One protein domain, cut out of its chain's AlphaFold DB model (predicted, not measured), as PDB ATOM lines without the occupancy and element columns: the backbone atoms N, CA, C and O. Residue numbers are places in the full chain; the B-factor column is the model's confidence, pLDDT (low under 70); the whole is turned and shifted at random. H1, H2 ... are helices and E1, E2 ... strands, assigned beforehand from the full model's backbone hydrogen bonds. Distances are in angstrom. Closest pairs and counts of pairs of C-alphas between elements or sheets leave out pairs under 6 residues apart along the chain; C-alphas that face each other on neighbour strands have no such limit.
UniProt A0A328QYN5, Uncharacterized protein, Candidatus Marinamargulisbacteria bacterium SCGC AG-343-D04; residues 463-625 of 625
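AT A GLANCE: This is residues 463 to 625 of the 625 residues of an uncharacterized protein of Candidatus Marinamargulisbacteria bacterium SCGC AG-343-D04 (UniProt A0A328QYN5). One long, strongly twisted sheet of nine strands runs through the domain, with E2, E3, E4 and E5 making one half, E8, E7, E6 and E9 the other, and the last strand, E10, joining the two halves in the middle. The short helix H1 sits off the sheet in the half of E2 to E5, and H2, in the other half, only grazes the sheet beside E6 and E7. The printed part has 163 residues, with two named helices and ten named strands along the chain as E1 H1 E2 E3 E4 E5 H2 E6 E7 E8 E9 E10; the sheet's order is E2 - E3 - E4 - E5 - E10 - E8 - E7 - E6 - E9, all antiparallel. The class is mixed, helices and strands, though only 69 residues, under half, are in named elements. The whole is compact, with a radius of gyration of the C-alphas of 16.0 A, and only just elongated, with spans of 48 by 32 by 28 A.

HOW THE PARTS SIT: E10, residues 621 to 624, is an inner strand between E5, residues 535 to 538, and E8, residues 588 to 593. N 538 and O 622 are 2.9 A apart, and N 589 and O 623 2.8 A, both within hydrogen-bond range. Beyond E5 come E4, residues 514 to 520, E3, residues 505 to 511, and the edge strand E2, residues 494 to 499. E2 E3 E4 E5 is a meander, each strand the antiparallel neighbour of the one before; N 518 and O 537 are 2.8 A apart, N 509 and O 517 2.8 A, and N 496 and O 508 2.9 A. Beyond E8 come E7, residues 576 to 581, E6, residues 565 to 570, and the edge strand E9, residues 607 to 610. E6 E7 E8 is a second meander, and with E9, the antiparallel neighbour of E6, it makes a Greek key; N 577 and O 592 are 2.9 A apart, N 568 and O 578 2.9 A, and N 567 and O 610 2.9 A. H2, residues 555 to 562, only grazes the sheet; its closest C-alphas to E7 are those of Leu 562 and Phe 581, 5.6 A apart. H1, residues 482 to 489, is not on the sheet. E1, residues 467 to 469, pairs with no named strand; its closest C-alphas to E10 are those of Ser 469 and Val 624, 7.6 A apart. Every O i to N i+4 pair is within hydrogen-bond range in H1, and 3 of 4 in H2.

IN THESE COORDINATES: E1 begins at C-alpha 467, (-32.655, 29.783, 21.185). E3 is 19.8 A from first to last C-alpha, E4 18.0 A, E6 16.9 A, E7 16.7 A, E2 16.6 A and E8 16.3 A. E10 ends at C-alpha 624, (-22.926, 34.288, 25.378).

THE WHOLE: The C-alphas of Asn 490 and Lys 603, the two farthest apart, are 50.0 A apart. The printed part has no cut and ends at residue 625, the chain's last. The links E1 to H1, E4 to E5, E5 to H2 and E8 to E9 are long. The mean pLDDT of the printed part is 87.4; residues 463 to 465, 483 to 484, 487, 529 and 603 to 605 are under 70.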
ATOM      1  N   ILE A 463     -39.291  35.309  19.497       53.66
ATOM      2  CA  ILE A 463     -38.075  34.678  19.963       53.66
ATOM      3  C   ILE A 463     -38.469  33.226  20.127       53.66
ATOM      4  O   ILE A 463     -39.448  32.922  20.803       53.66
ATOM      5  N   SER A 464     -37.710  32.308  19.540       62.62
ATOM      6  CA  SER A 464     -37.766  30.952  20.061       62.62
ATOM      7  C   SER A 464     -37.259  31.040  21.503       62.62
ATOM      8  O   SER A 464     -36.073  31.337  21.689       62.62
ATOM      9  N   PRO A 465     -38.113  30.833  22.527       67.00
ATOM     10  CA  PRO A 465     -37.761  31.087  23.927       67.00
ATOM     11  C   PRO A 465     -36.579  30.231  24.392       67.00
ATOM     12  O   PRO A 465     -36.009  30.491  25.443       67.00
ATOM     13  N   TYR A 466     -36.182  29.259  23.569       84.56
ATOM     14  CA  TYR A 466     -35.125  28.292  23.781       84.56
ATOM     15  C   TYR A 466     -33.969  28.406  22.762       84.56
ATOM     16  O   TYR A 466     -33.261  27.429  22.518       84.56
ATOM     17  N   LEU A 467     -33.764  29.565  22.127       88.62
ATOM     18  CA  LEU A 467     -32.655  29.783  21.185       88.62
ATOM     19  C   LEU A 467     -31.422  30.402  21.862       88.62
ATOM     20  O   LEU A 467     -31.527  31.376  22.605       88.62
ATOM     21  N   ILE A 468     -30.242  29.879  21.525       91.69
ATOM     22  CA  ILE A 468     -28.931  30.478  21.813       91.69
ATOM     23  C   ILE A 468     -28.402  31.122  20.525       91.69
ATOM     24  O   ILE A 468     -28.295  30.450  19.494       91.69
ATOM     25  N   SER A 469     -28.053  32.408  20.574       87.69
ATOM     26  CA  SER A 469     -27.554  33.169  19.419       87.69
ATOM     27  C   SER A 469     -26.462  34.159  19.821       87.69
ATOM     28  O   SER A 469     -26.256  34.407  21.003       87.69
ATOM     29  N   ALA A 470     -25.827  34.803  18.838       85.25
ATOM     30  CA  ALA A 470     -24.867  35.882  19.082       85.25
ATOM     31  C   ALA A 470     -25.450  37.074  19.863       85.25
ATOM     32  O   ALA A 470     -24.701  37.863  20.420       85.25
ATOM     33  N   LYS A 471     -26.783  37.219  19.898       83.50
ATOM     34  CA  LYS A 471     -27.460  38.306  20.613       83.50
ATOM     35  C   LYS A 471     -27.725  37.988  22.088       83.50
ATOM     36  O   LYS A 471     -28.035  38.902  22.838       83.50
ATOM     37  N   GLY A 472     -27.663  36.720  22.496       90.88
ATOM     38  CA  GLY A 472     -28.032  36.278  23.843       90.88
ATOM     39  C   GLY A 472     -28.708  34.905  23.870       90.88
ATOM     40  O   GLY A 472     -28.599  34.116  22.922       90.88
ATOM     41  N   ILE A 473     -29.409  34.622  24.968       93.69
ATOM     42  CA  ILE A 473     -30.067  33.339  25.248       93.69
ATOM     43  C   ILE A 473     -31.541  33.597  25.572       93.69
ATOM     44  O   ILE A 473     -31.861  34.221  26.583       93.69
ATOM     45  N   GLY A 474     -32.445  33.099  24.725       89.44
ATOM     46  CA  GLY A 474     -33.886  33.314  24.869       89.44
ATOM     47  C   GLY A 474     -34.235  34.796  25.022       89.44
ATOM     48  O   GLY A 474     -33.942  35.604  24.144       89.44
ATOM     49  N   HIS A 475     -34.853  35.143  26.151       87.38
ATOM     50  CA  HIS A 475     -35.295  36.510  26.454       87.38
ATOM     51  C   HIS A 475     -34.169  37.411  26.985       87.38
ATOM     52  O   HIS A 475     -34.308  38.631  26.982       87.38
ATOM     53  N   ALA A 476     -33.057  36.828  27.442       91.50
ATOM     54  CA  ALA A 476     -31.916  37.562  27.968       91.50
ATOM     55  C   ALA A 476     -30.941  37.896  26.834       91.50
ATOM     56  O   ALA A 476     -30.240  37.022  26.315       91.50
ATOM     57  N   LEU A 477     -30.910  39.169  26.441       86.44
ATOM     58  CA  LEU A 477     -30.097  39.672  25.337       86.44
ATOM     59  C   LEU A 477     -28.957  40.557  25.846       86.44
ATOM     60  O   LEU A 477     -29.109  41.301  26.812       86.44
ATOM     61  N   LEU A 478     -27.807  40.474  25.182       81.69
ATOM     62  CA  LEU A 478     -26.672  41.353  25.443       81.69
ATOM     63  C   LEU A 478     -27.040  42.803  25.107       81.69
ATOM     64  O   LEU A 478     -27.751  43.066  24.135       81.69
ATOM     65  N   GLY A 479     -26.549  43.741  25.915       76.00
ATOM     66  CA  GLY A 479     -26.818  45.173  25.766       76.00
ATOM     67  C   GLY A 479     -28.175  45.624  26.313       76.00
ATOM     68  O   GLY A 479     -28.441  46.821  26.326       76.00
ATOM     69  N   TYR A 480     -29.025  44.705  26.782       77.44
ATOM     70  CA  TYR A 480     -30.304  45.061  27.400       77.44
ATOM     71  C   TYR A 480     -30.088  45.558  28.820       77.44
ATOM     72  O   TYR A 480     -29.277  44.997  29.559       77.44
ATOM     73  N   THR A 481     -30.859  46.562  29.226       79.00
ATOM     74  CA  THR A 481     -30.965  46.915  30.640       79.00
ATOM     75  C   THR A 481     -31.782  45.867  31.392       79.00
ATOM     76  O   THR A 481     -32.590  45.132  30.813       79.00
ATOM     77  N   TYR A 482     -31.615  45.801  32.710       85.06
ATOM     78  CA  TYR A 482     -32.401  44.884  33.524       85.06
ATOM     79  C   TYR A 482     -33.909  45.190  33.452       85.06
ATOM     80  O   TYR A 482     -34.723  44.269  33.458       85.06
ATOM     81  N   ALA A 483     -34.304  46.461  33.311       63.22
ATOM     82  CA  ALA A 483     -35.696  46.840  33.066       63.22
ATOM     83  C   ALA A 483     -36.217  46.299  31.723       63.22
ATOM     84  O   ALA A 483     -37.261  45.651  31.707       63.22
ATOM     85  N   GLN A 484     -35.450  46.469  30.639       67.06
ATOM     86  CA  GLN A 484     -35.804  45.950  29.311       67.06
ATOM     87  C   GLN A 484     -35.918  44.424  29.301       67.06
ATOM     88  O   GLN A 484     -36.800  43.870  28.650       67.06
ATOM     89  N   PHE A 485     -35.049  43.720  30.032       83.88
ATOM     90  CA  PHE A 485     -35.171  42.273  30.207       83.88
ATOM     91  C   PHE A 485     -36.483  41.890  30.904       83.88
ATOM     92  O   PHE A 485     -37.166  40.984  30.435       83.88
ATOM     93  N   LYS A 486     -36.843  42.569  32.002       80.44
ATOM     94  CA  LYS A 486     -38.073  42.281  32.757       80.44
ATOM     95  C   LYS A 486     -39.323  42.510  31.919       80.44
ATOM     96  O   LYS A 486     -40.194  41.645  31.880       80.44
ATOM     97  N   GLU A 487     -39.372  43.640  31.224       66.69
ATOM     98  CA  GLU A 487     -40.451  43.978  30.297       66.69
ATOM     99  C   GLU A 487     -40.555  42.940  29.174       66.69
ATOM    100  O   GLU A 487     -41.630  42.410  28.920       66.69
ATOM    101  N   ARG A 488     -39.422  42.560  28.570       70.38
ATOM    102  CA  ARG A 488     -39.375  41.563  27.490       70.38
ATOM    103  C   ARG A 488     -39.708  40.142  27.946       70.38
ATOM    104  O   ARG A 488     -40.218  39.355  27.155       70.38
ATOM    105  N   LEU A 489     -39.377  39.781  29.184       79.75
ATOM    106  CA  LEU A 489     -39.723  38.485  29.762       79.75
ATOM    107  C   LEU A 489     -41.235  38.386  30.008       79.75
ATOM    108  O   LEU A 489     -41.792  37.306  29.832       79.75
ATOM    109  N   ASN A 490     -41.866  39.498  30.404       71.75
ATOM    110  CA  ASN A 490     -43.305  39.654  30.639       71.75
ATOM    111  C   ASN A 490     -43.960  38.472  31.376       71.75
ATOM    112  O   ASN A 490     -45.064  38.032  31.052       71.75
ATOM    113  N   LYS A 491     -43.253  37.907  32.355       74.62
ATOM    114  CA  LYS A 491     -43.780  36.845  33.208       74.62
ATOM    115  C   LYS A 491     -43.194  36.917  34.610       74.62
ATOM    116  O   LYS A 491     -42.070  37.400  34.758       74.62
ATOM    117  N   PRO A 492     -43.908  36.410  35.628       83.06
ATOM    118  CA  PRO A 492     -43.361  36.285  36.971       83.06
ATOM    119  C   PRO A 492     -42.101  35.417  36.977       83.06
ATOM    120  O   PRO A 492     -42.040  34.371  36.325       83.06
ATOM    121  N   PHE A 493     -41.098  35.841  37.737       93.06
ATOM    122  CA  PHE A 493     -39.866  35.096  37.954       93.06
ATOM    123  C   PHE A 493     -39.340  35.368  39.364       93.06
ATOM    124  O   PHE A 493     -39.673  36.381  39.978       93.06
ATOM    125  N   GLN A 494     -38.510  34.463  39.872       95.81
ATOM    126  CA  GLN A 494     -37.712  34.694  41.074       95.81
ATOM    127  C   GLN A 494     -36.279  35.020  40.667       95.81
ATOM    128  O   GLN A 494     -35.795  34.547  39.636       95.81
ATOM    129  N   GLU A 495     -35.580  35.801  41.483       94.69
ATOM    130  CA  GLU A 495     -34.168  36.094  41.272       94.69
ATOM    131  C   GLU A 495     -33.329  35.829  42.520       94.69
ATOM    132  O   GLU A 495     -33.805  35.949  43.649       94.69
ATOM    133  N   LYS A 496     -32.063  35.462  42.315       94.88
ATOM    134  CA  LYS A 496     -31.087  35.299  43.396       94.88
ATOM    135  C   LYS A 496     -29.714  35.773  42.951       94.88
ATOM    136  O   LYS A 496     -29.220  35.368  41.900       94.88
ATOM    137  N   HIS A 497     -29.062  36.580  43.777       93.62
ATOM    138  CA  HIS A 497     -27.663  36.939  43.569       93.62
ATOM    139  C   HIS A 497     -26.763  35.768  43.946       93.62
ATOM    140  O   HIS A 497     -26.892  35.192  45.030       93.62
ATOM    141  N   ILE A 498     -25.864  35.405  43.039       91.50
ATOM    142  CA  ILE A 498     -24.937  34.298  43.233       91.50
ATOM    143  C   ILE A 498     -23.531  34.677  42.772       91.50
ATOM    144  O   ILE A 498     -23.344  35.567  41.941       91.50
ATOM    145  N   THR A 499     -22.551  33.934  43.270       89.00
ATOM    146  CA  THR A 499     -21.185  33.928  42.751       89.00
ATOM    147  C   THR A 499     -20.925  32.542  42.182       89.00
ATOM    148  O   THR A 499     -21.070  31.551  42.894       89.00
ATOM    149  N   LEU A 500     -20.592  32.465  40.895       83.50
ATOM    150  CA  LEU A 500     -20.160  31.227  40.253       83.50
ATOM    151  C   LEU A 500     -18.777  30.821  40.774       83.50
ATOM    152  O   LEU A 500     -18.005  31.661  41.232       83.50
ATOM    153  N   ASP A 501     -18.422  29.546  40.632       80.62
ATOM    154  CA  ASP A 501     -17.181  28.966  41.173       80.62
ATOM    155  C   ASP A 501     -15.875  29.609  40.662       80.62
ATOM    156  O   ASP A 501     -14.797  29.364  41.198       80.62
ATOM    157  N   ASN A 502     -15.947  30.424  39.610       74.50
ATOM    158  CA  ASN A 502     -14.831  31.212  39.084       74.50
ATOM    159  C   ASN A 502     -14.812  32.673  39.573       74.50
ATOM    160  O   ASN A 502     -14.072  33.486  39.024       74.50
ATOM    161  N   GLY A 503     -15.654  33.028  40.544       82.00
ATOM    162  CA  GLY A 503     -15.776  34.381  41.086       82.00
ATOM    163  C   GLY A 503     -16.704  35.316  40.302       82.00
ATOM    164  O   GLY A 503     -16.887  36.459  40.721       82.00
ATOM    165  N   ILE A 504     -17.316  34.872  39.194       85.50
ATOM    166  CA  ILE A 504     -18.284  35.699  38.456       85.50
ATOM    167  C   ILE A 504     -19.531  35.909  39.315       85.50
ATOM    168  O   ILE A 504     -20.234  34.958  39.651       85.50
ATOM    169  N   LYS A 505     -19.835  37.170  39.619       91.25
ATOM    170  CA  LYS A 505     -21.086  37.588  40.256       91.25
ATOM    171  C   LYS A 505     -22.196  37.669  39.204       91.25
ATOM    172  O   LYS A 505     -22.000  38.292  38.162       91.25
ATOM    173  N   ALA A 506     -23.344  37.051  39.469       93.75
ATOM    174  CA  ALA A 506     -24.474  37.017  38.543       93.75
ATOM    175  C   ALA A 506     -25.825  37.078  39.268       93.75
ATOM    176  O   ALA A 506     -25.955  36.643  40.414       93.75
ATOM    177  N   THR A 507     -26.850  37.563  38.569       95.69
ATOM    178  CA  THR A 507     -28.252  37.432  38.981       95.69
ATOM    179  C   THR A 507     -28.844  36.196  38.310       95.69
ATOM    180  O   THR A 507     -29.034  36.173  37.093       95.69
ATOM    181  N   ALA A 508     -29.104  35.151  39.092       96.25
ATOM    182  CA  ALA A 508     -29.793  33.952  38.632       96.25
ATOM    183  C   ALA A 508     -31.297  34.230  38.523       96.25
ATOM    184  O   ALA A 508     -31.896  34.684  39.495       96.25
ATOM    185  N   ILE A 509     -31.890  33.943  37.364       96.81
ATOM    186  CA  ILE A 509     -33.318  34.126  37.078       96.81
ATOM    187  C   ILE A 509     -33.999  32.760  36.990       96.81
ATOM    188  O   ILE A 509     -33.558  31.883  36.237       96.81
ATOM    189  N   PHE A 510     -35.092  32.609  37.734       95.56
ATOM    190  CA  PHE A 510     -35.844  31.371  37.887       95.56
ATOM    191  C   PHE A 510     -37.287  31.553  37.434       95.56
ATOM    192  O   PHE A 510     -37.988  32.459  37.881       95.56
ATOM    193  N   PHE A 511     -37.745  30.639  36.595       88.25
ATOM    194  CA  PHE A 511     -39.154  30.440  36.271       88.25
ATOM    195  C   PHE A 511     -39.326  29.010  35.756       88.25
ATOM    196  O   PHE A 511     -38.339  28.352  35.409       88.25
ATOM    197  N   ASP A 512     -40.561  28.517  35.703       84.38
ATOM    198  CA  ASP A 512     -40.868  27.135  35.306       84.38
ATOM    199  C   ASP A 512     -40.080  26.101  36.154       84.38
ATOM    200  O   ASP A 512     -39.608  25.085  35.648       84.38
ATOM    201  N   ASN A 513     -39.889  26.397  37.451       86.31
ATOM    202  CA  ASN A 513     -39.157  25.589  38.443       86.31
ATOM    203  C   ASN A 513     -37.691  25.258  38.101       86.31
ATOM    204  O   ASN A 513     -37.123  24.307  38.640       86.31
ATOM    205  N   ALA A 514     -37.047  26.050  37.244       90.94
ATOM    206  CA  ALA A 514     -35.640  25.880  36.897       90.94
ATOM    207  C   ALA A 514     -34.910  27.224  36.814       90.94
ATOM    208  O   ALA A 514     -35.521  28.274  36.602       90.94
ATOM    209  N   VAL A 515     -33.579  27.187  36.937       93.94
ATOM    210  CA  VAL A 515     -32.744  28.321  36.526       93.94
ATOM    211  C   VAL A 515     -32.775  28.420  35.007       93.94
ATOM    212  O   VAL A 515     -32.665  27.418  34.300       93.94
ATOM    213  N   GLN A 516     -32.916  29.639  34.508       95.00
ATOM    214  CA  GLN A 516     -33.048  29.912  33.079       95.00
ATOM    215  C   GLN A 516     -31.836  30.693  32.592       95.00
ATOM    216  O   GLN A 516     -31.194  30.313  31.608       95.00
ATOM    217  N   TYR A 517     -31.470  31.727  33.350       95.75
ATOM    218  CA  TYR A 517     -30.359  32.615  33.042       95.75
ATOM    219  C   TYR A 517     -29.534  32.901  34.292       95.75
ATOM    220  O   TYR A 517     -30.078  33.038  35.386       95.75
ATOM    221  N   TYR A 518     -28.235  33.088  34.102       96.19
ATOM    222  CA  TYR A 518     -27.386  33.851  35.003       96.19
ATOM    223  C   TYR A 518     -26.954  35.109  34.254       96.19
ATOM    224  O   TYR A 518     -26.204  35.028  33.275       96.19
ATOM    225  N   LEU A 519     -27.490  36.251  34.677       96.31
ATOM    226  CA  LEU A 519     -27.228  37.552  34.071       96.31
ATOM    227  C   LEU A 519     -26.005  38.183  34.730       96.31
ATOM    228  O   LEU A 519     -25.954  38.306  35.956       96.31
ATOM    229  N   VAL A 520     -25.031  38.579  33.918       94.81
ATOM    230  CA  VAL A 520     -23.810  39.246  34.371       94.81
ATOM    231  C   VAL A 520     -23.824  40.687  33.873       94.81
ATOM    232  O   VAL A 520     -24.147  40.950  32.712       94.81
ATOM    233  N   PHE A 521     -23.456  41.602  34.765       90.00
ATOM    234  CA  PHE A 521     -23.449  43.045  34.545       90.00
ATOM    235  C   PHE A 521     -22.023  43.593  34.760       90.00
ATOM    236  O   PHE A 521     -21.283  43.027  35.570       90.00
ATOM    237  N   PRO A 522     -21.604  44.679  34.076       77.88
ATOM    238  CA  PRO A 522     -20.302  45.319  34.301       77.88
ATOM    239  C   PRO A 522     -20.163  45.874  35.714       77.88
ATOM    240  O   PRO A 522     -19.117  45.746  36.348       77.88
ATOM    241  N   GLN A 523     -21.240  46.490  36.201       73.31
ATOM    242  CA  GLN A 523     -21.358  46.952  37.572       73.31
ATOM    243  C   GLN A 523     -21.652  45.768  38.490       73.31
ATOM    244  O   GLN A 523     -22.524  44.945  38.212       73.31
ATOM    245  N   GLN A 524     -20.902  45.679  39.588       71.94
ATOM    246  CA  GLN A 524     -21.213  44.734  40.656       71.94
ATOM    247  C   GLN A 524     -22.512  45.147  41.368       71.94
ATOM    248  O   GLN A 524     -23.110  46.177  41.067       71.94
ATOM    249  N   PHE A 525     -22.958  44.329  42.320       76.06
ATOM    250  CA  PHE A 525     -24.156  44.612  43.106       76.06
ATOM    251  C   PHE A 525     -24.067  45.945  43.870       76.06
ATOM    252  O   PHE A 525     -22.990  46.260  44.384       76.06
ATOM    253  N   PRO A 526     -25.187  46.684  44.004       81.19
ATOM    254  CA  PRO A 526     -26.558  46.311  43.615       81.19
ATOM    255  C   PRO A 526     -26.871  46.481  42.113       81.19
ATOM    256  O   PRO A 526     -26.435  47.430  41.471       81.19
ATOM    257  N   VAL A 527     -27.679  45.565  41.564       84.69
ATOM    258  CA  VAL A 527     -28.220  45.646  40.192       84.69
ATOM    259  C   VAL A 527     -29.540  46.422  40.227       84.69
ATOM    260  O   VAL A 527     -30.393  46.171  41.072       84.69
ATOM    261  N   ASN A 528     -29.718  47.362  39.303       83.00
ATOM    262  CA  ASN A 528     -30.903  48.211  39.169       83.00
ATOM    263  C   ASN A 528     -31.473  48.160  37.737       83.00
ATOM    264  O   ASN A 528     -30.918  47.511  36.853       83.00
ATOM    265  N   GLY A 529     -32.580  48.868  37.485       68.94
ATOM    266  CA  GLY A 529     -33.265  48.855  36.187       68.94
ATOM    267  C   GLY A 529     -32.413  49.288  34.986       68.94
ATOM    268  O   GLY A 529     -32.680  48.821  33.885       68.94
ATOM    269  N   THR A 530     -31.379  50.113  35.180       70.25
ATOM    270  CA  THR A 530     -30.494  50.605  34.106       70.25
ATOM    271  C   THR A 530     -29.251  49.737  33.897       70.25
ATOM    272  O   THR A 530     -28.478  49.979  32.976       70.25
ATOM    273  N   SER A 531     -29.058  48.700  34.719       76.56
ATOM    274  CA  SER A 531     -27.896  47.808  34.640       76.56
ATOM    275  C   SER A 531     -27.892  47.030  33.328       76.56
ATOM    276  O   SER A 531     -28.850  46.314  33.043       76.56
ATOM    277  N   VAL A 532     -26.816  47.145  32.548       79.06
ATOM    278  CA  VAL A 532     -26.705  46.532  31.214       79.06
ATOM    279  C   VAL A 532     -26.155  45.110  31.298       79.06
ATOM    280  O   VAL A 532     -25.108  44.878  31.898       79.06
ATOM    281  N   ILE A 533     -26.841  44.158  30.670       89.44
ATOM    282  CA  ILE A 533     -26.430  42.757  30.567       89.44
ATOM    283  C   ILE A 533     -25.255  42.649  29.589       89.44
ATOM    284  O   ILE A 533     -25.394  42.961  28.405       89.44
ATOM    285  N   THR A 534     -24.108  42.161  30.057       88.44
ATOM    286  CA  THR A 534     -22.902  41.961  29.226       88.44
ATOM    287  C   THR A 534     -22.493  40.514  29.057       88.44
ATOM    288  O   THR A 534     -21.646  40.208  28.222       88.44
ATOM    289  N   MET A 535     -23.101  39.604  29.809       94.06
ATOM    290  CA  MET A 535     -22.988  38.177  29.552       94.06
ATOM    291  C   MET A 535     -24.237  37.469  30.063       94.06
ATOM    292  O   MET A 535     -24.781  37.800  31.119       94.06
ATOM    293  N   VAL A 536     -24.682  36.475  29.298       96.56
ATOM    294  CA  VAL A 536     -25.807  35.610  29.656       96.56
ATOM    295  C   VAL A 536     -25.312  34.178  29.680       96.56
ATOM    296  O   VAL A 536     -24.760  33.693  28.692       96.56
ATOM    297  N   ILE A 537     -25.511  33.499  30.804       96.06
ATOM    298  CA  ILE A 537     -25.099  32.107  30.990       96.06
ATOM    299  C   ILE A 537     -26.346  31.255  31.214       96.06
ATOM    300  O   ILE A 537     -27.271  31.678  31.903       96.06
ATOM    301  N   THR A 538     -26.374  30.040  30.674       95.75
ATOM    302  CA  THR A 538     -27.402  29.045  30.996       95.75
ATOM    303  C   THR A 538     -26.793  27.655  31.161       95.75
ATOM    304  O   THR A 538     -25.854  27.272  30.457       95.75
ATOM    305  N   ASN A 539     -27.349  26.885  32.088       94.31
ATOM    306  CA  ASN A 539     -27.188  25.435  32.195       94.31
ATOM    307  C   ASN A 539     -28.488  24.690  31.862       94.31
ATOM    308  O   ASN A 539     -28.554  23.474  32.022       94.31
ATOM    309  N   ASN A 540     -29.522  25.394  31.399       95.06
ATOM    310  CA  ASN A 540     -30.798  24.780  31.095       95.06
ATOM    311  C   ASN A 540     -30.728  24.067  29.724       95.06
ATOM    312  O   ASN A 540     -30.436  24.707  28.707       95.06
ATOM    313  N   PRO A 541     -30.986  22.746  29.665       94.00
ATOM    314  CA  PRO A 541     -30.835  21.953  28.444       94.00
ATOM    315  C   PRO A 541     -31.896  22.255  27.377       94.00
ATOM    316  O   PRO A 541     -31.751  21.812  26.234       94.00
ATOM    317  N   ASN A 542     -32.952  23.001  27.707       93.69
ATOM    318  CA  ASN A 542     -33.970  23.379  26.730       93.69
ATOM    319  C   ASN A 542     -33.397  24.336  25.680       93.69
ATOM    320  O   ASN A 542     -33.766  24.248  24.508       93.69
ATOM    321  N   TYR A 543     -32.444  25.189  26.066       93.88
ATOM    322  CA  TYR A 543     -31.836  26.174  25.179       93.88
ATOM    323  C   TYR A 543     -30.820  25.535  24.235       93.88
ATOM    324  O   TYR A 543     -29.886  24.859  24.673       93.88
ATOM    325  N   LYS A 544     -30.961  25.788  22.930       93.25
ATOM    326  CA  LYS A 544     -30.077  25.246  21.891       93.25
ATOM    327  C   LYS A 544     -29.653  26.295  20.871       93.25
ATOM    328  O   LYS A 544     -30.423  27.183  20.515       93.25
ATOM    329  N   SER A 545     -28.433  26.172  20.355       88.56
ATOM    330  CA  SER A 545     -27.979  26.954  19.200       88.56
ATOM    331  C   SER A 545     -28.599  26.449  17.891       88.56
ATOM    332  O   SER A 545     -29.167  25.355  17.838       88.56
ATOM    333  N   SER A 546     -28.427  27.198  16.796       84.56
ATOM    334  CA  SER A 546     -28.812  26.762  15.438       84.56
ATOM    335  C   SER A 546     -28.127  25.459  15.001       84.56
ATOM    336  O   SER A 546     -28.666  24.713  14.192       84.56
ATOM    337  N   ARG A 547     -26.968  25.142  15.591       86.12
ATOM    338  CA  ARG A 547     -26.231  23.880  15.408       86.12
ATOM    339  C   ARG A 547     -26.608  22.807  16.437       86.12
ATOM    340  O   ARG A 547     -25.880  21.835  16.629       86.12
ATOM    341  N   ASN A 548     -27.739  22.983  17.123       88.88
ATOM    342  CA  ASN A 548     -28.271  22.065  18.127       88.88
ATOM    343  C   ASN A 548     -27.285  21.777  19.282       88.88
ATOM    344  O   ASN A 548     -27.214  20.652  19.788       88.88
ATOM    345  N   VAL A 549     -26.474  22.768  19.670       92.44
ATOM    346  CA  VAL A 549     -25.590  22.690  20.845       92.44
ATOM    347  C   VAL A 549     -26.344  23.230  22.055       92.44
ATOM    348  O   VAL A 549     -26.923  24.310  21.971       92.44
ATOM    349  N   ARG A 550     -26.350  22.474  23.155       94.25
ATOM    350  CA  ARG A 550     -27.083  22.769  24.395       94.25
ATOM    351  C   ARG A 550     -26.327  22.242  25.610       94.25
ATOM    352  O   ARG A 550     -25.484  21.350  25.456       94.25
ATOM    353  N   SER A 551     -26.656  22.750  26.796       93.69
ATOM    354  CA  SER A 551     -26.194  22.133  28.042       93.69
ATOM    355  C   SER A 551     -26.688  20.679  28.144       93.69
ATOM    356  O   SER A 551     -27.715  20.310  27.570       93.69
ATOM    357  N   GLY A 552     -25.898  19.821  28.783       93.69
ATOM    358  CA  GLY A 552     -26.111  18.379  28.894       93.69
ATOM    359  C   GLY A 552     -25.734  17.577  27.643       93.69
ATOM    360  O   GLY A 552     -25.711  16.348  27.690       93.69
ATOM    361  N   LYS A 553     -25.401  18.218  26.512       94.75
ATOM    362  CA  LYS A 553     -24.975  17.489  25.306       94.75
ATOM    363  C   LYS A 553     -23.554  16.947  25.482       94.75
ATOM    364  O   LYS A 553     -22.658  17.675  25.913       94.75
ATOM    365  N   ARG A 554     -23.339  15.677  25.117       96.00
ATOM    366  CA  ARG A 554     -22.017  15.026  25.157       96.00
ATOM    367  C   ARG A 554     -21.000  15.794  24.315       96.00
ATOM    368  O   ARG A 554     -21.305  16.168  23.181       96.00
ATOM    369  N   ILE A 555     -19.785  15.955  24.837       96.00
ATOM    370  CA  ILE A 555     -18.678  16.620  24.128       96.00
ATOM    371  C   ILE A 555     -18.403  15.918  22.794       96.00
ATOM    372  O   ILE A 555     -18.257  16.588  21.774       96.00
ATOM    373  N   SER A 556     -18.435  14.581  22.769       95.69
ATOM    374  CA  SER A 556     -18.274  13.784  21.545       95.69
ATOM    375  C   SER A 556     -19.340  14.096  20.489       95.69
ATOM    376  O   SER A 556     -19.017  14.270  19.318       95.69
ATOM    377  N   ALA A 557     -20.600  14.260  20.896       95.12
ATOM    378  CA  ALA A 557     -21.703  14.609  19.997       95.12
ATOM    379  C   ALA A 557     -21.652  16.065  19.509       95.12
ATOM    380  O   ALA A 557     -22.237  16.392  18.480       95.12
ATOM    381  N   VAL A 558     -20.999  16.965  20.245       95.19
ATOM    382  CA  VAL A 558     -20.754  18.340  19.784       95.19
ATOM    383  C   VAL A 558     -19.546  18.380  18.853       95.19
ATOM    384  O   VAL A 558     -19.560  19.131  17.880       95.19
ATOM    385  N   ALA A 559     -18.548  17.524  19.081       95.56
ATOM    386  CA  ALA A 559     -17.354  17.434  18.251       95.56
ATOM    387  C   ALA A 559     -17.662  17.024  16.801       95.56
ATOM    388  O   ALA A 559     -17.025  17.529  15.877       95.56
ATOM    389  N   THR A 560     -18.696  16.204  16.569       94.25
ATOM    390  CA  THR A 560     -19.176  15.894  15.205       94.25
ATOM    391  C   THR A 560     -19.635  17.143  14.447       94.25
ATOM    392  O   THR A 560     -19.555  17.203  13.223       94.25
ATOM    393  N   THR A 561     -20.092  18.168  15.173       91.31
ATOM    394  CA  THR A 561     -20.612  19.413  14.603       91.31
ATOM    395  C   THR A 561     -19.540  20.504  14.565       91.31
ATOM    396  O   THR A 561     -19.326  21.134  13.530       91.31
ATOM    397  N   LEU A 562     -18.810  20.718  15.663       94.31
ATOM    398  CA  LEU A 562     -17.871  21.834  15.825       94.31
ATOM    399  C   LEU A 562     -16.388  21.449  15.650       94.31
ATOM    400  O   LEU A 562     -15.524  22.319  15.743       94.31
ATOM    401  N   GLY A 563     -16.079  20.191  15.333       95.31
ATOM    402  CA  GLY A 563     -14.705  19.691  15.204       95.31
ATOM    403  C   GLY A 563     -14.107  19.263  16.545       95.31
ATOM    404  O   GLY A 563     -14.799  19.211  17.555       95.31
ATOM    405  N   SER A 564     -12.817  18.934  16.582       95.56
ATOM    406  CA  SER A 564     -12.197  18.387  17.803       95.56
ATOM    407  C   SER A 564     -12.139  19.418  18.947       95.56
ATOM    408  O   SER A 564     -11.785  20.574  18.692       95.56
ATOM    409  N   PRO A 565     -12.451  19.036  20.204       96.81
ATOM    410  CA  PRO A 565     -12.343  19.925  21.354       96.81
ATOM    411  C   PRO A 565     -10.906  20.019  21.878       96.81
ATOM    412  O   PRO A 565     -10.123  19.073  21.816       96.81
ATOM    413  N   THR A 566     -10.590  21.162  22.470       96.19
ATOM    414  CA  THR A 566      -9.462  21.355  23.382       96.19
ATOM    415  C   THR A 566     -10.022  21.806  24.721       96.19
ATOM    416  O   THR A 566     -10.804  22.759  24.770       96.19
ATOM    417  N   LEU A 567      -9.654  21.107  25.790       95.50
ATOM    418  CA  LEU A 567     -10.098  21.409  27.144       95.50
ATOM    419  C   LEU A 567      -8.961  22.062  27.911       95.50
ATOM    420  O   LEU A 567      -7.813  21.622  27.819       95.50
ATOM    421  N   SER A 568      -9.278  23.088  28.691       93.06
ATOM    422  CA  SER A 568      -8.294  23.776  29.516       93.06
ATOM    423  C   SER A 568      -8.846  24.187  30.872       93.06
ATOM    424  O   SER A 568     -10.026  24.505  31.007       93.06
ATOM    425  N   TYR A 569      -7.982  24.213  31.882       89.31
ATOM    426  CA  TYR A 569      -8.288  24.838  33.165       89.31
ATOM    427  C   TYR A 569      -7.068  25.564  33.730       89.31
ATOM    428  O   TYR A 569      -5.921  25.215  33.431       89.31
ATOM    429  N   ASP A 570      -7.343  26.576  34.548       86.06
ATOM    430  CA  ASP A 570      -6.356  27.326  35.320       86.06
ATOM    431  C   ASP A 570      -6.377  26.821  36.767       86.06
ATOM    432  O   ASP A 570      -7.451  26.655  37.354       86.06
ATOM    433  N   SER A 571      -5.208  26.562  37.347       83.44
ATOM    434  CA  SER A 571      -5.092  26.092  38.732       83.44
ATOM    435  C   SER A 571      -5.602  27.113  39.758       83.44
ATOM    436  O   SER A 571      -6.002  26.714  40.850       83.44
ATOM    437  N   SER A 572      -5.655  28.397  39.394       81.50
ATOM    438  CA  SER A 572      -6.231  29.494  40.188       81.50
ATOM    439  C   SER A 572      -7.762  29.457  40.219       81.50
ATOM    440  O   SER A 572      -8.382  30.014  41.120       81.50
ATOM    441  N   PHE A 573      -8.384  28.763  39.258       80.00
ATOM    442  CA  PHE A 573      -9.829  28.546  39.174       80.00
ATOM    443  C   PHE A 573     -10.115  27.048  39.007       80.00
ATOM    444  O   PHE A 573     -10.640  26.617  37.976       80.00
ATOM    445  N   PRO A 574      -9.787  26.220  40.018       74.25
ATOM    446  CA  PRO A 574      -9.706  24.767  39.879       74.25
ATOM    447  C   PRO A 574     -11.054  24.103  39.607       74.25
ATOM    448  O   PRO A 574     -11.081  22.937  39.227       74.25
ATOM    449  N   LEU A 575     -12.171  24.814  39.756       82.25
ATOM    450  CA  LEU A 575     -13.511  24.332  39.420       82.25
ATOM    451  C   LEU A 575     -13.913  24.679  37.981       82.25
ATOM    452  O   LEU A 575     -14.664  23.917  37.380       82.25
ATOM    453  N   GLN A 576     -13.339  25.727  37.378       87.75
ATOM    454  CA  GLN A 576     -13.622  26.119  35.999       87.75
ATOM    455  C   GLN A 576     -12.816  25.272  35.010       87.75
ATOM    456  O   GLN A 576     -11.598  25.172  35.103       87.75
ATOM    457  N   GLU A 577     -13.477  24.687  34.022       91.38
ATOM    458  CA  GLU A 577     -12.841  24.079  32.851       91.38
ATOM    459  C   GLU A 577     -13.514  24.619  31.590       91.38
ATOM    460  O   GLU A 577     -14.741  24.656  31.491       91.38
ATOM    461  N   ARG A 578     -12.715  25.083  30.630       93.69
ATOM    462  CA  ARG A 578     -13.180  25.635  29.358       93.69
ATOM    463  C   ARG A 578     -13.037  24.593  28.267       93.69
ATOM    464  O   ARG A 578     -12.037  23.881  28.206       93.69
ATOM    465  N   ILE A 579     -14.019  24.553  27.377       95.56
ATOM    466  CA  ILE A 579     -14.001  23.690  26.198       95.56
ATOM    467  C   ILE A 579     -14.005  24.598  24.973       95.56
ATOM    468  O   ILE A 579     -14.878  25.460  24.838       95.56
ATOM    469  N   ARG A 580     -13.030  24.413  24.083       95.62
ATOM    470  CA  ARG A 580     -12.944  25.134  22.812       95.62
ATOM    471  C   ARG A 580     -12.952  24.162  21.645       95.62
ATOM    472  O   ARG A 580     -12.067  23.315  21.554       95.62
ATOM    473  N   PHE A 581     -13.911  24.304  20.739       96.19
ATOM    474  CA  PHE A 581     -13.966  23.520  19.503       96.19
ATOM    475  C   PHE A 581     -13.342  24.284  18.325       96.19
ATOM    476  O   PHE A 581     -13.289  25.514  18.329       96.19
ATOM    477  N   GLN A 582     -12.888  23.560  17.299       94.19
ATOM    478  CA  GLN A 582     -12.224  24.137  16.118       94.19
ATOM    479  C   GLN A 582     -13.093  25.150  15.358       94.19
ATOM    480  O   GLN A 582     -12.604  26.199  14.954       94.19
ATOM    481  N   ARG A 583     -14.383  24.842  15.172       92.44
ATOM    482  CA  ARG A 583     -15.359  25.667  14.437       92.44
ATOM    483  C   ARG A 583     -16.349  26.374  15.366       92.44
ATOM    484  O   ARG A 583     -17.484  26.638  14.963       92.44
ATOM    485  N   GLN A 584     -15.938  26.612  16.612       91.75
ATOM    486  CA  GLN A 584     -16.730  27.333  17.603       91.75
ATOM    487  C   GLN A 584     -16.866  28.806  17.224       91.75
ATOM    488  O   GLN A 584     -15.897  29.459  16.838       91.75
ATOM    489  N   GLU A 585     -18.073  29.328  17.375       88.62
ATOM    490  CA  GLU A 585     -18.364  30.735  17.179       88.62
ATOM    491  C   GLU A 585     -17.675  31.605  18.256       88.62
ATOM    492  O   GLU A 585     -17.609  31.217  19.421       88.62
ATOM    493  N   PRO A 586     -17.154  32.798  17.923       88.62
ATOM    494  CA  PRO A 586     -16.352  33.590  18.866       88.62
ATOM    495  C   PRO A 586     -17.152  34.155  20.053       88.62
ATOM    496  O   PRO A 586     -16.571  34.438  21.098       88.62
ATOM    497  N   TRP A 587     -18.470  34.295  19.896       90.06
ATOM    498  CA  TRP A 587     -19.402  34.854  20.883       90.06
ATOM    499  C   TRP A 587     -19.951  33.818  21.877       90.06
ATOM    500  O   TRP A 587     -20.630  34.188  22.832       90.06
ATOM    501  N   ILE A 588     -19.686  32.520  21.672       93.12
ATOM    502  CA  ILE A 588     -20.155  31.445  22.557       93.12
ATOM    503  C   ILE A 588     -18.989  30.854  23.347       93.12
ATOM    504  O   ILE A 588     -17.902  30.625  22.812       93.12
ATOM    505  N   GLN A 589     -19.213  30.575  24.627       93.50
ATOM    506  CA  GLN A 589     -18.247  29.920  25.504       93.50
ATOM    507  C   GLN A 589     -18.876  28.693  26.159       93.50
ATOM    508  O   GLN A 589     -20.012  28.736  26.627       93.50
ATOM    509  N   PHE A 590     -18.113  27.601  26.215       94.50
ATOM    510  CA  PHE A 590     -18.507  26.365  26.880       94.50
ATOM    511  C   PHE A 590     -17.681  26.184  28.142       94.50
ATOM    512  O   PHE A 590     -16.451  26.309  28.119       94.50
ATOM    513  N   THR A 591     -18.352  25.916  29.257       89.62
ATOM    514  CA  THR A 591     -17.693  25.812  30.561       89.62
ATOM    515  C   THR A 591     -18.282  24.673  31.386       89.62
ATOM    516  O   THR A 591     -19.457  24.326  31.255       89.62
ATOM    517  N   SER A 592     -17.438  24.082  32.223       85.88
ATOM    518  CA  SER A 592     -17.786  23.121  33.264       85.88
ATOM    519  C   SER A 592     -17.349  23.693  34.615       85.88
ATOM    520  O   SER A 592     -16.239  24.224  34.713       85.88
ATOM    521  N   TYR A 593     -18.226  23.628  35.619       80.12
ATOM    522  CA  TYR A 593     -17.978  24.089  36.991       80.12
ATOM    523  C   TYR A 593     -18.129  22.888  37.924       80.12
ATOM    524  O   TYR A 593     -19.190  22.631  38.486       80.12
ATOM    525  N   SER A 594     -17.087  22.061  37.983       77.81
ATOM    526  CA  SER A 594     -17.130  20.774  38.674       77.81
ATOM    527  C   SER A 594     -15.755  20.383  39.203       77.81
ATOM    528  O   SER A 594     -14.724  20.632  38.568       77.81
ATOM    529  N   LYS A 595     -15.757  19.709  40.362       78.94
ATOM    530  CA  LYS A 595     -14.569  19.038  40.913       78.94
ATOM    531  C   LYS A 595     -14.074  17.935  39.972       78.94
ATOM    532  O   LYS A 595     -12.871  17.783  39.783       78.94
ATOM    533  N   ALA A 596     -14.996  17.191  39.360       83.31
ATOM    534  CA  ALA A 596     -14.682  16.218  38.323       83.31
ATOM    535  C   ALA A 596     -14.480  16.932  36.979       83.31
ATOM    536  O   ALA A 596     -15.394  17.604  36.492       83.31
ATOM    537  N   LYS A 597     -13.287  16.786  36.395       88.00
ATOM    538  CA  LYS A 597     -12.919  17.373  35.099       88.00
ATOM    539  C   LYS A 597     -13.379  16.504  33.938       88.00
ATOM    540  O   LYS A 597     -13.296  15.277  34.009       88.00
ATOM    541  N   ALA A 598     -13.828  17.143  32.862       92.00
ATOM    542  CA  ALA A 598     -14.106  16.458  31.610       92.00
ATOM    543  C   ALA A 598     -12.804  16.027  30.923       92.00
ATOM    544  O   ALA A 598     -12.776  14.955  30.321       92.00
ATOM    545  N   GLY A 599     -11.738  16.826  31.016       91.81
ATOM    546  CA  GLY A 599     -10.434  16.547  30.422       91.81
ATOM    547  C   GLY A 599      -9.594  15.546  31.218       91.81
ATOM    548  O   GLY A 599      -9.643  15.490  32.446       91.81
ATOM    549  N   ILE A 600      -8.775  14.770  30.506       92.56
ATOM    550  CA  ILE A 600      -7.761  13.877  31.079       92.56
ATOM    551  C   ILE A 600      -6.397  14.559  30.931       92.56
ATOM    552  O   ILE A 600      -5.896  14.724  29.815       92.56
ATOM    553  N   TYR A 601      -5.794  14.965  32.051       89.88
ATOM    554  CA  TYR A 601      -4.570  15.773  32.091       89.88
ATOM    555  C   TYR A 601      -3.367  14.955  32.580       89.88
ATOM    556  O   TYR A 601      -3.461  14.236  33.574       89.88
ATOM    557  N   LYS A 602      -2.220  15.075  31.895       76.38
ATOM    558  CA  LYS A 602      -0.951  14.429  32.273       76.38
ATOM    559  C   LYS A 602       0.028  15.515  32.762       76.38
ATOM    560  O   LYS A 602       0.587  16.227  31.939       76.38
ATOM    561  N   LYS A 603       0.220  15.598  34.092       68.75
ATOM    562  CA  LYS A 603       0.931  16.634  34.896       68.75
ATOM    563  C   LYS A 603       0.210  17.986  35.054       68.75
ATOM    564  O   LYS A 603      -0.557  18.388  34.194       68.75
ATOM    565  N   LYS A 604       0.464  18.638  36.203       63.12
ATOM    566  CA  LYS A 604      -0.116  19.919  36.643       63.12
ATOM    567  C   LYS A 604       0.870  21.073  36.390       63.12
ATOM    568  O   LYS A 604       1.893  21.144  37.063       63.12
ATOM    569  N   SER A 605       0.555  21.969  35.460       67.94
ATOM    570  CA  SER A 605       1.117  23.328  35.334       67.94
ATOM    571  C   SER A 605       0.103  24.375  35.831       67.94
ATOM    572  O   SER A 605      -1.012  24.023  36.222       67.94
ATOM    573  N   SER A 606       0.456  25.665  35.836       72.62
ATOM    574  CA  SER A 606      -0.479  26.754  36.179       72.62
ATOM    575  C   SER A 606      -1.697  26.777  35.243       72.62
ATOM    576  O   SER A 606      -2.828  26.828  35.718       72.62
ATOM    577  N   VAL A 607      -1.478  26.596  33.936       77.56
ATOM    578  CA  VAL A 607      -2.520  26.380  32.919       77.56
ATOM    579  C   VAL A 607      -2.342  24.998  32.300       77.56
ATOM    580  O   VAL A 607      -1.268  24.688  31.786       77.56
ATOM    581  N   ASN A 608      -3.387  24.173  32.335       85.06
ATOM    582  CA  ASN A 608      -3.360  22.804  31.817       85.06
ATOM    583  C   ASN A 608      -4.255  22.690  30.583       85.06
ATOM    584  O   ASN A 608      -5.381  23.190  30.590       85.06
ATOM    585  N   MET A 609      -3.783  22.004  29.539       91.50
ATOM    586  CA  MET A 609      -4.528  21.776  28.296       91.50
ATOM    587  C   MET A 609      -4.492  20.302  27.890       91.50
ATOM    588  O   MET A 609      -3.484  19.625  28.076       91.50
ATOM    589  N   THR A 610      -5.585  19.798  27.318       93.62
ATOM    590  CA  THR A 610      -5.671  18.423  26.808       93.62
ATOM    591  C   THR A 610      -6.661  18.307  25.648       93.62
ATOM    592  O   THR A 610      -7.583  19.112  25.509       93.62
ATOM    593  N   LYS A 611      -6.469  17.282  24.815       93.44
ATOM    594  CA  LYS A 611      -7.443  16.831  23.802       93.44
ATOM    595  C   LYS A 611      -8.174  15.552  24.224       93.44
ATOM    596  O   LYS A 611      -9.125  15.150  23.563       93.44
ATOM    597  N   LEU A 612      -7.730  14.909  25.305       93.75
ATOM    598  CA  LEU A 612      -8.346  13.703  25.853       93.75
ATOM    599  C   LEU A 612      -9.435  14.102  26.848       93.75
ATOM    600  O   LEU A 612      -9.210  14.970  27.689       93.75
ATOM    601  N   TYR A 613     -10.597  13.461  26.778       94.81
ATOM    602  CA  TYR A 613     -11.719  13.728  27.675       94.81
ATOM    603  C   TYR A 613     -12.489  12.445  27.996       94.81
ATOM    604  O   TYR A 613     -12.429  11.465  27.253       94.81
ATOM    605  N   GLN A 614     -13.200  12.442  29.120       94.06
ATOM    606  CA  GLN A 614     -14.003  11.308  29.565       94.06
ATOM    607  C   GLN A 614     -15.143  11.016  28.577       94.06
ATOM    608  O   GLN A 614     -15.824  11.931  28.113       94.06
ATOM    609  N   ALA A 615     -15.420   9.736  28.311       90.69
ATOM    610  CA  ALA A 615     -16.407   9.314  27.307       90.69
ATOM    611  C   ALA A 615     -17.839   9.837  27.561       90.69
ATOM    612  O   ALA A 615     -18.613  10.047  26.623       90.69
ATOM    613  N   ASN A 616     -18.191  10.072  28.829       90.81
ATOM    614  CA  ASN A 616     -19.506  10.561  29.250       90.81
ATOM    615  C   ASN A 616     -19.527  12.068  29.558       90.81
ATOM    616  O   ASN A 616     -20.535  12.567  30.055       90.81
ATOM    617  N   ALA A 617     -18.451  12.805  29.263       93.75
ATOM    618  CA  ALA A 617     -18.396  14.237  29.530       93.75
ATOM    619  C   ALA A 617     -19.399  15.028  28.672       93.75
ATOM    620  O   ALA A 617     -19.581  14.765  27.477       93.75
ATOM    621  N   VAL A 618     -20.019  16.034  29.286       94.56
ATOM    622  CA  VAL A 618     -21.034  16.904  28.674       94.56
ATOM    623  C   VAL A 618     -20.644  18.374  28.791       94.56
ATOM    624  O   VAL A 618     -19.846  18.752  29.647       94.56
ATOM    625  N   ILE A 619     -21.241  19.221  27.953       93.06
ATOM    626  CA  ILE A 619     -21.224  20.675  28.150       93.06
ATOM    627  C   ILE A 619     -22.157  21.003  29.320       93.06
ATOM    628  O   ILE A 619     -23.342  20.709  29.230       93.06
ATOM    629  N   GLN A 620     -21.656  21.605  30.399       92.94
ATOM    630  CA  GLN A 620     -22.488  21.937  31.567       92.94
ATOM    631  C   GLN A 620     -23.097  23.342  31.484       92.94
ATOM    632  O   GLN A 620     -24.267  23.534  31.809       92.94
ATOM    633  N   PHE A 621     -22.321  24.324  31.028       94.44
ATOM    634  CA  PHE A 621     -22.754  25.711  30.905       94.44
ATOM    635  C   PHE A 621     -22.402  26.259  29.530       94.44
ATOM    636  O   PHE A 621     -21.346  25.955  28.961       94.44
ATOM    637  N   ILE A 622     -23.297  27.100  29.025       95.94
ATOM    638  CA  ILE A 622     -23.099  27.888  27.817       95.94
ATOM    639  C   ILE A 622     -23.215  29.355  28.204       95.94
ATOM    640  O   ILE A 622     -24.217  29.752  28.796       95.94
ATOM    641  N   ALA A 623     -22.206  30.148  27.860       95.25
ATOM    642  CA  ALA A 623     -22.228  31.595  28.008       95.25
ATOM    643  C   ALA A 623     -22.196  32.277  26.638       95.25
ATOM    644  O   ALA A 623     -21.482  31.835  25.735       95.25
ATOM    645  N   VAL A 624     -22.959  33.357  26.508       95.38
ATOM    646  CA  VAL A 624     -22.926  34.288  25.378       95.38
ATOM    647  C   VAL A 624     -22.430  35.629  25.906       95.38
ATOM    648  O   VAL A 624     -22.923  36.087  26.941       95.38
ATOM    649  N   ARG A 625     -21.436  36.218  25.238       88.50
ATOM    650  CA  ARG A 625     -20.826  37.499  25.618       88.50
ATOM    651  C   ARG A 625     -20.346  38.288  24.409       88.50
ATOM    652  O   ARG A 625     -19.997  37.629  23.398       88.50
TER     653      ARG A 625